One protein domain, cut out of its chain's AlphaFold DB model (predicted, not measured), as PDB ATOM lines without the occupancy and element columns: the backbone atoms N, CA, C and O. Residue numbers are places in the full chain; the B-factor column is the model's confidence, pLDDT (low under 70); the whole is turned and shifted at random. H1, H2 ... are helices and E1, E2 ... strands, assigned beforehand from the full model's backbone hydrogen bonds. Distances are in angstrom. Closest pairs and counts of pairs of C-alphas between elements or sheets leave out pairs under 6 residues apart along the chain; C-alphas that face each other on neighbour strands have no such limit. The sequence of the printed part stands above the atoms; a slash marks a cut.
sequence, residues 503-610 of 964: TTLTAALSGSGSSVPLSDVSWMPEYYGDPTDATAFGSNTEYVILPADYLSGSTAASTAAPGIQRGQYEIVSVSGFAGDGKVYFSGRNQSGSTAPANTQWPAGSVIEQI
ATOM      1  N   THR A 503      72.872  88.586 138.653       97.38
ATOM      2  CA  THR A 503      72.525  87.164 138.793       97.38
ATOM      3  C   THR A 503      72.129  86.603 137.430       97.38
ATOM      4  O   THR A 503      72.080  87.328 136.436       97.38
ATOM      5  N   THR A 504      71.846  85.305 137.353       98.00
ATOM      6  CA  THR A 504      71.527  84.639 136.082       98.00
ATOM      7  C   THR A 504      70.104  84.106 136.044       98.00
ATOM      8  O   THR A 504      69.551  83.676 137.055       98.00
ATOM      9  N   LEU A 505      69.508  84.109 134.856       98.25
ATOM     10  CA  LEU A 505      68.196  83.526 134.600       98.25
ATOM     11  C   LEU A 505      68.289  81.994 134.634       98.25
ATOM     12  O   LEU A 505      69.119  81.407 133.945       98.25
ATOM     13  N   THR A 506      67.403  81.318 135.365       98.38
ATOM     14  CA  THR A 506      67.346  79.838 135.386       98.38
ATOM     15  C   THR A 506      66.342  79.262 134.389       98.38
ATOM     16  O   THR A 506      66.349  78.062 134.116       98.38
ATOM     17  N   ALA A 507      65.509  80.115 133.788       97.94
ATOM     18  CA  ALA A 507      64.589  79.770 132.713       97.94
ATOM     19  C   ALA A 507      64.613  80.837 131.611       97.94
ATOM     20  O   ALA A 507      65.110  81.942 131.810       97.94
ATOM     21  N   ALA A 508      64.064  80.508 130.440       96.69
ATOM     22  CA  ALA A 508      63.942  81.478 129.360       96.69
ATOM     23  C   ALA A 508      62.869  82.535 129.679       96.69
ATOM     24  O   ALA A 508      61.733  82.192 130.015       96.69
ATOM     25  N   LEU A 509      63.212  83.809 129.509       97.44
ATOM     26  CA  LEU A 509      62.295  84.941 129.551       97.44
ATOM     27  C   LEU A 509      61.775  85.216 128.137       97.44
ATOM     28  O   LEU A 509      62.536  85.492 127.206       97.44
ATOM     29  N   SER A 510      60.459  85.143 127.964       94.25
ATOM     30  CA  SER A 510      59.828  85.464 126.685       94.25
ATOM     31  C   SER A 510      59.933  86.964 126.371       94.25
ATOM     32  O   SER A 510      60.105  87.802 127.261       94.25
ATOM     33  N   GLY A 511      59.783  87.315 125.090       88.00
ATOM     34  CA  GLY A 511      59.906  88.699 124.613       88.00
ATOM     35  C   GLY A 511      58.946  89.693 125.273       88.00
ATOM     36  O   GLY A 511      59.249  90.875 125.339       88.00
ATOM     37  N   SER A 512      57.825  89.207 125.814       86.38
ATOM     38  CA  SER A 512      56.843  89.991 126.572       86.38
ATOM     39  C   SER A 512      56.641  89.464 127.999       86.38
ATOM     40  O   SER A 512      55.593  89.696 128.599       86.38
ATOM     41  N   GLY A 513      57.576  88.662 128.517       93.12
ATOM     42  CA  GLY A 513      57.487  88.101 129.862       93.12
ATOM     43  C   GLY A 513      57.648  89.182 130.929       93.12
ATOM     44  O   GLY A 513      58.511  90.052 130.798       93.12
ATOM     45  N   SER A 514      56.821  89.107 131.974       93.50
ATOM     46  CA  SER A 514      56.801  90.042 133.108       93.50
ATOM     47  C   SER A 514      57.491  89.501 134.364       93.50
ATOM     48  O   SER A 514      57.598  90.217 135.352       93.50
ATOM     49  N   SER A 515      57.957  88.249 134.349       96.88
ATOM     50  CA  SER A 515      58.808  87.684 135.398       96.88
ATOM     51  C   SER A 515      59.585  86.463 134.908       96.88
ATOM     52  O   SER A 515      59.212  85.827 133.916       96.88
ATOM     53  N   VAL A 516      60.681  86.134 135.595       97.81
ATOM     54  CA  VAL A 516      61.520  84.956 135.311       97.81
ATOM     55  C   VAL A 516      62.255  84.502 136.582       97.81
ATOM     56  O   VAL A 516      62.647  85.355 137.381       97.81
ATOM     57  N   PRO A 517      62.432  83.186 136.818       98.25
ATOM     58  CA  PRO A 517      63.240  82.693 137.931       98.25
ATOM     59  C   PRO A 517      64.735  82.944 137.721       98.25
ATOM     60  O   PRO A 517      65.247  82.894 136.597       98.25
ATOM     61  N   LEU A 518      65.428  83.174 138.831       98.25
ATOM     62  CA  LEU A 518      66.845  83.518 138.886       98.25
ATOM     63  C   LEU A 518      67.638  82.475 139.677       98.25
ATOM     64  O   LEU A 518      67.067  81.630 140.366       98.25
ATOM     65  N   SER A 519      68.963  82.503 139.546       97.62
ATOM     66  CA  SER A 519      69.867  81.620 140.287       97.62
ATOM     67  C   SER A 519      69.980  82.011 141.755       97.62
ATOM     68  O   SER A 519      70.087  81.139 142.613       97.62
ATOM     69  N   ASP A 520      69.965  83.314 142.029       94.94
ATOM     70  CA  ASP A 520      70.061  83.872 143.374       94.94
ATOM     71  C   ASP A 520      69.430  85.272 143.416       94.94
ATOM     72  O   ASP A 520      69.710  86.102 142.551       94.94
ATOM     73  N   VAL A 521      68.588  85.520 144.422       94.56
ATOM     74  CA  VAL A 521      67.946  86.817 144.731       94.56
ATOM     75  C   VAL A 521      68.375  87.362 146.097       94.56
ATOM     76  O   VAL A 521      67.950  88.429 146.538       94.56
ATOM     77  N   SER A 522      69.198  86.614 146.825       90.94
ATOM     78  CA  SER A 522      69.476  86.864 148.235       90.94
ATOM     79  C   SER A 522      70.453  88.017 148.481       90.94
ATOM     80  O   SER A 522      70.527  88.524 149.598       90.94
ATOM     81  N   TRP A 523      71.131  88.471 147.426       93.31
ATOM     82  CA  TRP A 523      71.954  89.681 147.392       93.31
ATOM     83  C   TRP A 523      71.445  90.732 146.391       93.31
ATOM     84  O   TRP A 523      72.179  91.647 146.026       93.31
ATOM     85  N   MET A 524      70.183  90.623 145.964       94.31
ATOM     86  CA  MET A 524      69.535  91.670 145.172       94.31
ATOM     87  C   MET A 524      68.896  92.735 146.072       94.31
ATOM     88  O   MET A 524      68.283  92.350 147.079       94.31
ATOM     89  N   PRO A 525      69.065  94.036 145.757       90.94
ATOM     90  CA  PRO A 525      68.651  95.114 146.643       90.94
ATOM     91  C   PRO A 525      67.132  95.322 146.678       90.94
ATOM     92  O   PRO A 525      66.602  95.411 147.781       90.94
ATOM     93  N   GLU A 526      66.418  95.330 145.542       91.56
ATOM     94  CA  GLU A 526      64.953  95.550 145.459       91.56
ATOM     95  C   GLU A 526      64.179  94.288 145.843       91.56
ATOM     96  O   GLU A 526      63.445  93.707 145.041       91.56
ATOM     97  N   TYR A 527      64.412  93.796 147.055       94.06
ATOM     98  CA  TYR A 527      63.874  92.530 147.521       94.06
ATOM     99  C   TYR A 527      62.567  92.702 148.291       94.06
ATOM    100  O   TYR A 527      62.517  93.432 149.277       94.06
ATOM    101  N   TYR A 528      61.565  91.919 147.904       94.94
ATOM    102  CA  TYR A 528      60.280  91.793 148.579       94.94
ATOM    103  C   TYR A 528      60.116  90.367 149.109       94.94
ATOM    104  O   TYR A 528      60.297  89.382 148.386       94.94
ATOM    105  N   GLY A 529      59.747  90.219 150.377       92.62
ATOM    106  CA  GLY A 529      59.472  88.902 150.955       92.62
ATOM    107  C   GLY A 529      58.290  88.209 150.274       92.62
ATOM    108  O   GLY A 529      58.372  87.018 149.962       92.62
ATOM    109  N   ASP A 530      57.222  88.960 149.990       92.94
ATOM    110  CA  ASP A 530      56.036  88.481 149.277       92.94
ATOM    111  C   ASP A 530      56.048  88.949 147.806       92.94
ATOM    112  O   ASP A 530      56.089  90.152 147.531       92.94
ATOM    113  N   PRO A 531      55.957  88.035 146.823       93.44
ATOM    114  CA  PRO A 531      55.863  88.415 145.417       93.44
ATOM    115  C   PRO A 531      54.667  89.307 145.064       93.44
ATOM    116  O   PRO A 531      54.715  90.001 144.047       93.44
ATOM    117  N   THR A 532      53.584  89.304 145.852       93.06
ATOM    118  CA  THR A 532      52.471  90.233 145.604       93.06
ATOM    119  C   THR A 532      52.867  91.675 145.881       93.06
ATOM    120  O   THR A 532      52.424  92.564 145.153       93.06
ATOM    121  N   ASP A 533      53.732  91.898 146.871       92.50
ATOM    122  CA  ASP A 533      54.201  93.229 147.258       92.50
ATOM    123  C   ASP A 533      55.122  93.808 146.180       92.50
ATOM    124  O   ASP A 533      54.921  94.946 145.765       92.50
ATOM    125  N   ALA A 534      55.990  92.980 145.583       91.38
ATOM    126  CA  ALA A 534      56.807  93.376 144.431       91.38
ATOM    127  C   ALA A 534      55.971  93.895 143.249       91.38
ATOM    128  O   ALA A 534      56.423  94.743 142.491       91.38
ATOM    129  N   THR A 535      54.749  93.391 143.057       88.50
ATOM    130  CA  THR A 535      53.858  93.872 141.985       88.50
ATOM    131  C   THR A 535      52.942  95.021 142.405       88.50
ATOM    132  O   THR A 535      52.471  95.756 141.540       88.50
ATOM    133  N   ALA A 536      52.660  95.161 143.701       89.12
ATOM    134  CA  ALA A 536      51.752  96.174 144.235       89.12
ATOM    135  C   ALA A 536      52.470  97.489 144.569       89.12
ATOM    136  O   ALA A 536      51.929  98.559 144.305       89.12
ATOM    137  N   PHE A 537      53.681  97.381 145.112       88.94
ATOM    138  CA  PHE A 537      54.514  98.463 145.649       88.94
ATOM    139  C   PHE A 537      55.914  98.452 145.018       88.94
ATOM    140  O   PHE A 537      56.878  98.964 145.588       88.94
ATOM    141  N   GLY A 538      56.027  97.783 143.868       82.25
ATOM    142  CA  GLY A 538      57.267  97.584 143.139       82.25
ATOM    143  C   GLY A 538      57.985  98.887 142.818       82.25
ATOM    144  O   GLY A 538      57.363  99.911 142.536       82.25
ATOM    145  N   SER A 539      59.306  98.815 142.803       78.00
ATOM    146  CA  SER A 539      60.176  99.909 142.380       78.00
ATOM    147  C   SER A 539      60.149 100.060 140.848       78.00
ATOM    148  O   SER A 539      59.518  99.277 140.140       78.00
ATOM    149  N   ASN A 540      60.803 101.081 140.295       82.50
ATOM    150  CA  ASN A 540      61.022 101.188 138.845       82.50
ATOM    151  C   ASN A 540      62.515 101.313 138.529       82.50
ATOM    152  O   ASN A 540      62.907 102.088 137.658       82.50
ATOM    153  N   THR A 541      63.334 100.536 139.238       86.25
ATOM    154  CA  THR A 541      64.789 100.553 139.086       86.25
ATOM    155  C   THR A 541      65.192  99.933 137.754       86.25
ATOM    156  O   THR A 541      64.637  98.914 137.325       86.25
ATOM    157  N   GLU A 542      66.158 100.544 137.075       88.19
ATOM    158  CA  GLU A 542      66.636 100.054 135.788       88.19
ATOM    159  C   GLU A 542      67.735  98.997 135.955       88.19
ATOM    160  O   GLU A 542      68.676  99.130 136.734       88.19
ATOM    161  N   TYR A 543      67.609  97.927 135.180       93.38
ATOM    162  CA  TYR A 543      68.581  96.845 135.056       93.38
ATOM    163  C   TYR A 543      68.843  96.588 133.572       93.38
ATOM    164  O   TYR A 543      68.056  96.983 132.708       93.38
ATOM    165  N   VAL A 544      69.912  95.865 133.255       93.88
ATOM    166  CA  VAL A 544      70.151  95.321 131.916       93.88
ATOM    167  C   VAL A 544      70.071  93.809 131.911       93.88
ATOM    168  O   VAL A 544      70.486  93.148 132.859       93.88
ATOM    169  N   ILE A 545      69.564  93.254 130.813       96.94
ATOM    170  CA  ILE A 545      69.690  91.837 130.492       96.94
ATOM    171  C   ILE A 545      70.723  91.678 129.377       96.94
ATOM    172  O   ILE A 545      70.641  92.338 128.334       96.94
ATOM    173  N   LEU A 546      71.691  90.796 129.617       95.00
ATOM    174  CA  LEU A 546      72.838  90.509 128.763       95.00
ATOM    175  C   LEU A 546      72.865  89.021 128.376       95.00
ATOM    176  O   LEU A 546      72.463  88.163 129.171       95.00
ATOM    177  N   PRO A 547      73.392  88.658 127.192       96.00
ATOM    178  CA  PRO A 547      73.668  87.262 126.877       96.00
ATOM    179  C   PRO A 547      74.790  86.715 127.771       96.00
ATOM    180  O   PRO A 547      75.699  87.443 128.154       96.00
ATOM    181  N   ALA A 548      74.786  85.408 128.052       95.12
ATOM    182  CA  ALA A 548      75.814  84.781 128.899       95.12
ATOM    183  C   ALA A 548      77.250  84.917 128.346       95.12
ATOM    184  O   ALA A 548      78.221  84.777 129.083       95.12
ATOM    185  N   ASP A 549      77.390  85.154 127.038       94.56
ATOM    186  CA  ASP A 549      78.660  85.383 126.351       94.56
ATOM    187  C   ASP A 549      78.890  86.863 125.998       94.56
ATOM    188  O   ASP A 549      79.632  87.150 125.046       94.56
ATOM    189  N   TYR A 550      78.262  87.785 126.743       92.12
ATOM    190  CA  TYR A 550      78.350  89.228 126.521       92.12
ATOM    191  C   TYR A 550      79.797  89.701 126.357       92.12
ATOM    192  O   TYR A 550      80.731  89.205 126.988       92.12
ATOM    193  N   LEU A 551      79.984  90.643 125.439       88.38
ATOM    194  CA  LEU A 551      81.251  91.330 125.234       88.38
ATOM    195  C   LEU A 551      80.964  92.741 124.742       88.38
ATOM    196  O   LEU A 551      80.510  92.919 123.607       88.38
ATOM    197  N   SER A 552      81.267  93.723 125.590       82.19
ATOM    198  CA  SER A 552      81.061  95.144 125.307       82.19
ATOM    199  C   SER A 552      81.597  95.540 123.924       82.19
ATOM    200  O   SER A 552      82.692  95.144 123.515       82.19
ATOM    201  N   GLY A 553      80.783  96.273 123.158       80.44
ATOM    202  CA  GLY A 553      81.118  96.754 121.811       80.44
ATOM    203  C   GLY A 553      81.242  95.679 120.719       80.44
ATOM    204  O   GLY A 553      81.487  96.015 119.558       80.44
ATOM    205  N   SER A 554      81.073  94.391 121.038       87.62
ATOM    206  CA  SER A 554      81.204  93.313 120.058       87.62
ATOM    207  C   SER A 554      80.001  93.233 119.119       87.62
ATOM    208  O   SER A 554      78.862  93.067 119.547       87.62
ATOM    209  N   THR A 555      80.268  93.243 117.814       92.62
ATOM    210  CA  THR A 555      79.256  93.039 116.763       92.62
ATOM    211  C   THR A 555      79.128  91.578 116.318       92.62
ATOM    212  O   THR A 555      78.351  91.264 115.414       92.62
ATOM    213  N   ALA A 556      79.890  90.663 116.929       95.62
ATOM    214  CA  ALA A 556      79.801  89.234 116.644       95.62
ATOM    215  C   ALA A 556      78.460  88.667 117.133       95.62
ATOM    216  O   ALA A 556      77.941  89.103 118.158       95.62
ATOM    217  N   ALA A 557      77.910  87.675 116.429       96.81
ATOM    218  CA  ALA A 557      76.692  86.991 116.864       96.81
ATOM    219  C   ALA A 557      76.905  86.290 118.217       96.81
ATOM    220  O   ALA A 557      77.948  85.664 118.428       96.81
ATOM    221  N   SER A 558      75.923  86.385 119.116       96.44
ATOM    222  CA  SER A 558      75.929  85.636 120.374       96.44
ATOM    223  C   SER A 558      75.637  84.159 120.111       96.44
ATOM    224  O   SER A 558      74.743  83.796 119.342       96.44
ATOM    225  N   THR A 559      76.417  83.297 120.756       95.62
ATOM    226  CA  THR A 559      76.192  81.847 120.796       95.62
ATOM    227  C   THR A 559      75.281  81.445 121.953       95.62
ATOM    228  O   THR A 559      74.637  80.399 121.878       95.62
ATOM    229  N   ALA A 560      75.193  82.284 122.990       94.69
ATOM    230  CA  ALA A 560      74.344  82.073 124.159       94.69
ATOM    231  C   ALA A 560      72.897  82.562 123.960       94.69
ATOM    232  O   ALA A 560      71.979  81.991 124.542       94.69
ATOM    233  N   ALA A 561      72.680  83.581 123.123       94.00
ATOM    234  CA  ALA A 561      71.368  84.151 122.820       94.00
ATOM    235  C   ALA A 561      71.167  84.294 121.296       94.00
ATOM    236  O   ALA A 561      71.657  85.244 120.681       94.00
ATOM    237  N   PRO A 562      70.451  83.353 120.650       90.25
ATOM    238  CA  PRO A 562      70.227  83.395 119.209       90.25
ATOM    239  C   PRO A 562      69.480  84.659 118.762       90.25
ATOM    240  O   PRO A 562      68.441  85.003 119.315       90.25
ATOM    241  N   GLY A 563      69.965  85.303 117.698       89.69
ATOM    242  CA  GLY A 563      69.300  86.458 117.079       89.69
ATOM    243  C   GLY A 563      69.783  87.830 117.558       89.69
ATOM    244  O   GLY A 563      69.316  88.832 117.018       89.69
ATOM    245  N   ILE A 564      70.741  87.882 118.490       94.94
ATOM    246  CA  ILE A 564      71.410  89.119 118.922       94.94
ATOM    247  C   ILE A 564      72.941  89.017 118.806       94.94
ATOM    248  O   ILE A 564      73.510  87.940 118.607       94.94
ATOM    249  N   GLN A 565      73.620  90.156 118.898       95.75
ATOM    250  CA  GLN A 565      75.076  90.273 118.964       95.75
ATOM    251  C   GLN A 565      75.560  90.226 120.419       95.75
ATOM    252  O   GLN A 565      74.832  90.597 121.335       95.75
ATOM    253  N   ARG A 566      76.814  89.816 120.633       93.06
ATOM    254  CA  ARG A 566      77.437  89.718 121.964       93.06
ATOM    255  C   ARG A 566      77.497  91.051 122.708       93.06
ATOM    256  O   ARG A 566      77.504  91.032 123.926       93.06
ATOM    257  N   GLY A 567      77.557  92.181 122.007       89.81
ATOM    258  CA  GLY A 567      77.547  93.516 122.615       89.81
ATOM    259  C   GLY A 567      76.158  94.138 122.766       89.81
ATOM    260  O   GLY A 567      76.073  95.302 123.148       89.81
ATOM    261  N   GLN A 568      75.078  93.421 122.429       92.50
ATOM    262  CA  GLN A 568      73.712  93.921 122.597       92.50
ATOM    263  C   GLN A 568      73.146  93.571 123.975       92.50
ATOM    264  O   GLN A 568      73.419  92.505 124.523       92.50
ATOM    265  N   TYR A 569      72.310  94.466 124.495       93.50
ATOM    266  CA  TYR A 569      71.657  94.371 125.798       93.50
ATOM    267  C   TYR A 569      70.249  94.972 125.748       93.50
ATOM    268  O   TYR A 569      69.938  95.809 124.892       93.50
ATOM    269  N   GLU A 570      69.389  94.555 126.672       94.81
ATOM    270  CA  GLU A 570      68.063  95.143 126.882       94.81
ATOM    271  C   GLU A 570      68.020  95.843 128.238       94.81
ATOM    272  O   GLU A 570      68.279  95.200 129.247       94.81
ATOM    273  N   ILE A 571      67.654  97.124 128.267       93.38
ATOM    274  CA  ILE A 571      67.336  97.834 129.509       93.38
ATOM    275  C   ILE A 571      65.897  97.482 129.900       93.38
ATOM    276  O   ILE A 571      64.977  97.545 129.073       93.38
ATOM    277  N   VAL A 572      65.701  97.101 131.155       93.81
ATOM    278  CA  VAL A 572      64.421  96.686 131.735       93.81
ATOM    279  C   VAL A 572      64.155  97.466 133.015       93.81
ATOM    280  O   VAL A 572      65.080  97.794 133.748       93.81
ATOM    281  N   SER A 573      62.882  97.735 133.294       91.81
ATOM    282  CA  SER A 573      62.451  98.309 134.570       91.81
ATOM    283  C   SER A 573      62.001  97.167 135.474       91.81
ATOM    284  O   SER A 573      61.101  96.399 135.110       91.81
ATOM    285  N   VAL A 574      62.663  97.022 136.615       93.06
ATOM    286  CA  VAL A 574      62.434  95.965 137.598       93.06
ATOM    287  C   VAL A 574      61.514  96.490 138.693       93.06
ATOM    288  O   VAL A 574      61.810  97.492 139.335       93.06
ATOM    289  N   SER A 575      60.407  95.776 138.909       92.69
ATOM    290  CA  SER A 575      59.500  95.996 140.039       92.69
ATOM    291  C   SER A 575      60.078  95.468 141.343       92.69
ATOM    292  O   SER A 575      59.893  96.066 142.394       92.69
ATOM    293  N   GLY A 576      60.800  94.352 141.275       94.06
ATOM    294  CA  GLY A 576      61.501  93.792 142.418       94.06
ATOM    295  C   GLY A 576      61.894  92.338 142.217       94.06
ATOM    296  O   GLY A 576      61.460  91.660 141.279       94.06
ATOM    297  N   PHE A 577      62.708  91.855 143.139       95.69
ATOM    298  CA  PHE A 577      63.085  90.464 143.326       95.69
ATOM    299  C   PHE A 577      62.286  89.916 144.501       95.69
ATOM    300  O   PHE A 577      62.187  90.583 145.522       95.69
ATOM    301  N   ALA A 578      61.716  88.721 144.390       94.94
ATOM    302  CA  ALA A 578      60.818  88.220 145.428       94.94
ATOM    303  C   ALA A 578      61.301  86.929 146.094       94.94
ATOM    304  O   ALA A 578      62.120  86.185 145.544       94.94
ATOM    305  N   GLY A 579      60.733  86.619 147.263       92.81
ATOM    306  CA  GLY A 579      61.005  85.390 148.016       92.81
ATOM    307  C   GLY A 579      60.687  84.081 147.282       92.81
ATOM    308  O   GLY A 579      61.129  83.017 147.711       92.81
ATOM    309  N   ASP A 580      59.985  84.129 146.144       95.19
ATOM    310  CA  ASP A 580      59.781  82.976 145.258       95.19
ATOM    311  C   ASP A 580      60.950  82.724 144.279       95.19
ATOM    312  O   ASP A 580      60.873  81.824 143.436       95.19
ATOM    313  N   GLY A 581      62.033  83.503 144.391       96.31
ATOM    314  CA  GLY A 581      63.251  83.365 143.592       96.31
ATOM    315  C   GLY A 581      63.147  83.948 142.182       96.31
ATOM    316  O   GLY A 581      63.930  83.567 141.307       96.31
ATOM    317  N   LYS A 582      62.177  84.835 141.925       97.44
ATOM    318  CA  LYS A 582      61.992  85.496 140.627       97.44
ATOM    319  C   LYS A 582      62.297  86.986 140.676       97.44
ATOM    320  O   LYS A 582      62.226  87.616 141.727       97.44
ATOM    321  N   VAL A 583      62.571  87.540 139.500       97.38
ATOM    322  CA  VAL A 583      62.473  88.979 139.227       97.38
ATOM    323  C   VAL A 583      61.147  89.283 138.539       97.38
ATOM    324  O   VAL A 583      60.673  88.487 137.720       97.38
ATOM    325  N   TYR A 584      60.568  90.432 138.866       96.75
ATOM    326  CA  TYR A 584      59.346  90.986 138.294       96.75
ATOM    327  C   TYR A 584      59.672  92.276 137.543       96.75
ATOM    328  O   TYR A 584      60.424  93.111 138.038       96.75
ATOM    329  N   PHE A 585      59.111  92.443 136.347       95.12
ATOM    330  CA  PHE A 585      59.373  93.588 135.473       95.12
ATOM    331  C   PHE A 585      58.132  94.477 135.344       95.12
ATOM    332  O   PHE A 585      57.059  93.978 134.991       95.12
ATOM    333  N   SER A 586      58.296  95.790 135.528       92.50
ATOM    334  CA  SER A 586      57.285  96.809 135.199       92.50
ATOM    335  C   SER A 586      57.384  97.268 133.745       92.50
ATOM    336  O   SER A 586      56.407  97.759 133.177       92.50
ATOM    337  N   GLY A 587      58.540  97.067 133.106       92.44
ATOM    338  CA  GLY A 587      58.765  97.483 131.729       92.44
ATOM    339  C   GLY A 587      59.917  96.744 131.046       92.44
ATOM    340  O   GLY A 587      60.898  96.359 131.675       92.44
ATOM    341  N   ARG A 588      59.795  96.554 129.731       94.06
ATOM    342  CA  ARG A 588      60.753  95.836 128.876       94.06
ATOM    343  C   ARG A 588      61.194  96.735 127.724       94.06
ATOM    344  O   ARG A 588      60.408  97.561 127.268       94.06
ATOM    345  N   ASN A 589      62.414  96.527 127.234       93.31
ATOM    346  CA  ASN A 589      63.016  97.271 126.126       93.31
ATOM    347  C   ASN A 589      62.932  98.800 126.298       93.31
ATOM    348  O   ASN A 589      62.445  99.509 125.418       93.31
ATOM    349  N   GLN A 590      63.409  99.301 127.441       91.50
ATOM    350  CA  GLN A 590      63.455 100.735 127.735       91.50
ATOM    351  C   GLN A 590      64.381 101.488 126.773       91.50
ATOM    352  O   GLN A 590      65.218 100.901 126.072       91.50
ATOM    353  N   SER A 591      64.232 102.815 126.744       88.75
ATOM    354  CA  SER A 591      65.070 103.705 125.934       88.75
ATOM    355  C   SER A 591      66.557 103.478 126.222       88.75
ATOM    356  O   SER A 591      66.962 103.440 127.373       88.75
ATOM    357  N   GLY A 592      67.372 103.343 125.173       87.12
ATOM    358  CA  GLY A 592      68.800 103.013 125.292       87.12
ATOM    359  C   GLY A 592      69.122 101.522 125.135       87.12
ATOM    360  O   GLY A 592      70.292 101.171 124.978       87.12
ATOM    361  N   SER A 593      68.104 100.651 125.094       91.25
ATOM    362  CA  SER A 593      68.272  99.246 124.704       91.25
ATOM    363  C   SER A 593      68.854  99.129 123.294       91.25
ATOM    364  O   SER A 593      68.408  99.802 122.363       91.25
ATOM    365  N   THR A 594      69.814  98.224 123.119       92.88
ATOM    366  CA  THR A 594      70.426  97.929 121.813       92.88
ATOM    367  C   THR A 594      69.937  96.609 121.225       92.88
ATOM    368  O   THR A 594      70.010  96.413 120.009       92.88
ATOM    369  N   ALA A 595      69.417  95.708 122.060       93.94
ATOM    370  CA  ALA A 595      68.731  94.500 121.632       93.94
ATOM    371  C   ALA A 595      67.367  94.838 120.985       93.94
ATOM    372  O   ALA A 595      66.684  95.770 121.427       93.94
ATOM    373  N   PRO A 596      66.932  94.087 119.953       94.38
ATOM    374  CA  PRO A 596      65.622  94.279 119.335       94.38
ATOM    375  C   PRO A 596      64.463  94.173 120.338       94.38
ATOM    376  O   PRO A 596      64.504  93.377 121.277       94.38
ATOM    377  N   ALA A 597      63.384  94.920 120.105       92.62
ATOM    378  CA  ALA A 597      62.164  94.781 120.894       92.62
ATOM    379  C   ALA A 597      61.634  93.334 120.857       92.62
ATOM    380  O   ALA A 597      61.650  92.683 119.810       92.62
ATOM    381  N   ASN A 598      61.112  92.853 121.988       91.56
ATOM    382  CA  ASN A 598      60.657  91.470 122.193       91.56
ATOM    383  C   ASN A 598      61.761  90.400 122.090       91.56
ATOM    384  O   ASN A 598      61.465  89.241 121.778       91.56
ATOM    385  N   THR A 599      63.019  90.762 122.361       94.75
ATOM    386  CA  THR A 599      64.109  89.784 122.490       94.75
ATOM    387  C   THR A 599      63.755  88.728 123.541       94.75
ATOM    388  O   THR A 599      63.305  89.039 124.645       94.75
ATOM    389  N   GLN A 600      63.931  87.458 123.174       95.19
ATOM    390  CA  GLN A 600      63.808  86.335 124.099       95.19
ATOM    391  C   GLN A 600      65.168  86.076 124.736       95.19
ATOM    392  O   GLN A 600      66.146  85.876 124.019       95.19
ATOM    393  N   TRP A 601      65.212  86.035 126.063       97.06
ATOM    394  CA  TRP A 601      66.442  85.792 126.810       97.06
ATOM    395  C   TRP A 601      66.472  84.348 127.302       97.06
ATOM    396  O   TRP A 601      65.615  83.968 128.102       97.06
ATOM    397  N   PRO A 602      67.403  83.504 126.826       97.00
ATOM    398  CA  PRO A 602      67.518  82.125 127.291       97.00
ATOM    399  C   PRO A 602      67.949  82.028 128.761       97.00
ATOM    400  O   PRO A 602      68.495  82.975 129.330       97.00
ATOM    401  N   ALA A 603      67.769  80.845 129.357       97.44
ATOM    402  CA  ALA A 603      68.410  80.525 130.632       97.44
ATOM    403  C   ALA A 603      69.936  80.708 130.520       97.44
ATOM    404  O   ALA A 603      70.528  80.407 129.483       97.44
ATOM    405  N   GLY A 604      70.559  81.208 131.582       96.94
ATOM    406  CA  GLY A 604      71.963  81.608 131.622       96.94
ATOM    407  C   GLY A 604      72.215  83.065 131.229       96.94
ATOM    408  O   GLY A 604      73.311  83.552 131.487       96.94
ATOM    409  N   SER A 605      71.234  83.777 130.656       97.81
ATOM    410  CA  SER A 605      71.346  85.234 130.471       97.81
ATOM    411  C   SER A 605      71.566  85.917 131.823       97.81
ATOM    412  O   SER A 605      71.068  85.441 132.849       97.81
ATOM    413  N   VAL A 606      72.308  87.016 131.821       97.44
ATOM    414  CA  VAL A 606      72.663  87.767 133.029       97.44
ATOM    415  C   VAL A 606      71.713  88.945 133.163       97.44
ATOM    416  O   VAL A 606      71.457  89.626 132.175       97.44
ATOM    417  N   ILE A 607      71.190  89.173 134.363       97.19
ATOM    418  CA  ILE A 607      70.543  90.434 134.727       97.19
ATOM    419  C   ILE A 607      71.469  91.177 135.683       97.19
ATOM    420  O   ILE A 607      71.935  90.591 136.661       97.19
ATOM    421  N   GLU A 608      71.755  92.434 135.380       94.12
ATOM    422  CA  GLU A 608      72.735  93.253 136.088       94.12
ATOM    423  C   GLU A 608      72.191  94.660 136.325       94.12
ATOM    424  O   GLU A 608      71.518  95.237 135.470       94.12
ATOM    425  N   GLN A 609      72.456  95.185 137.514       90.25
ATOM    426  CA  GLN A 609      72.040  96.511 137.931       90.25
ATOM    427  C   GLN A 609      72.782  97.590 137.148       90.25
ATOM    428  O   GLN A 609      73.986  97.488 136.925       90.25
ATOM    429  N   ILE A 610      72.077  98.657 136.785       86.31
ATOM    430  CA  ILE A 610      72.679  99.867 136.219       86.31
ATOM    431  C   ILE A 610      72.279 101.076 137.068       86.31
ATOM    432  O   ILE A 610      71.331 100.973 137.843       86.31
TER     433      ILE A 610
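What this domain is: This is residues 503 to 610 of the 964 residues of the protein "Pectate lyase-like protein" of Acidipila rosea (UniProt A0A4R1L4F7). Little regular structure is here: long loops join a small antiparallel sheet, curled like part of a barrel in the order E1 E4 E3 E2 E5, with helix H1 over E3 towards one end. The 108 printed residues include E1 H1 E2 E3 E4 E5 along the chain, mostly strand, with 34 residues in named elements. The whole is compact, radius of gyration of the C-alphas 13.1 A, spanning 40 by 25 by 21 A.

How they stand to each other: Edge strand E1, residues 515 to 517, pairs with E4, residues 582 to 587: N 583 and O 516, 3.0 A. H1, residues 531 to 536, is on the sheet, height 7.6 A, over E3, residues 570 to 578; their closest C-alphas, Pro 531 and Ala 578, are 5.0 A apart. In H1, 1 of 2 O i to N i+4 pairs is within hydrogen-bond range. E2, residues 541 to 546, E3 and E4 form a meander of two hairpins, successive strands antiparallel: N 543 and O 572, 2.9 A; N 578 and O 582, 2.9 A. E5, residues 606 to 609, antiparallel to E2, completes a Greek key: N 544 and O 608, 2.8 A.

Where its parts are: E1, 7.1 A, begins at C-alpha 515 (58.808, 87.684, 135.398). H1 measures 8.9 A, E2 16.5 A, E4 15.3 A; E3, 21.1 A, bends by 70 degrees at residue 575. E5, 10.0 A, ends at C-alpha 609 (72.040, 96.511, 137.931).

The domain as a whole: The farthest C-alphas, Asp 530 and Ala 556, are 40.4 A apart. Links E1 to H1, E2 to E3 and E4 to E5 are long. The printed part has no cut; no printed residue is under 70 in pLDDT.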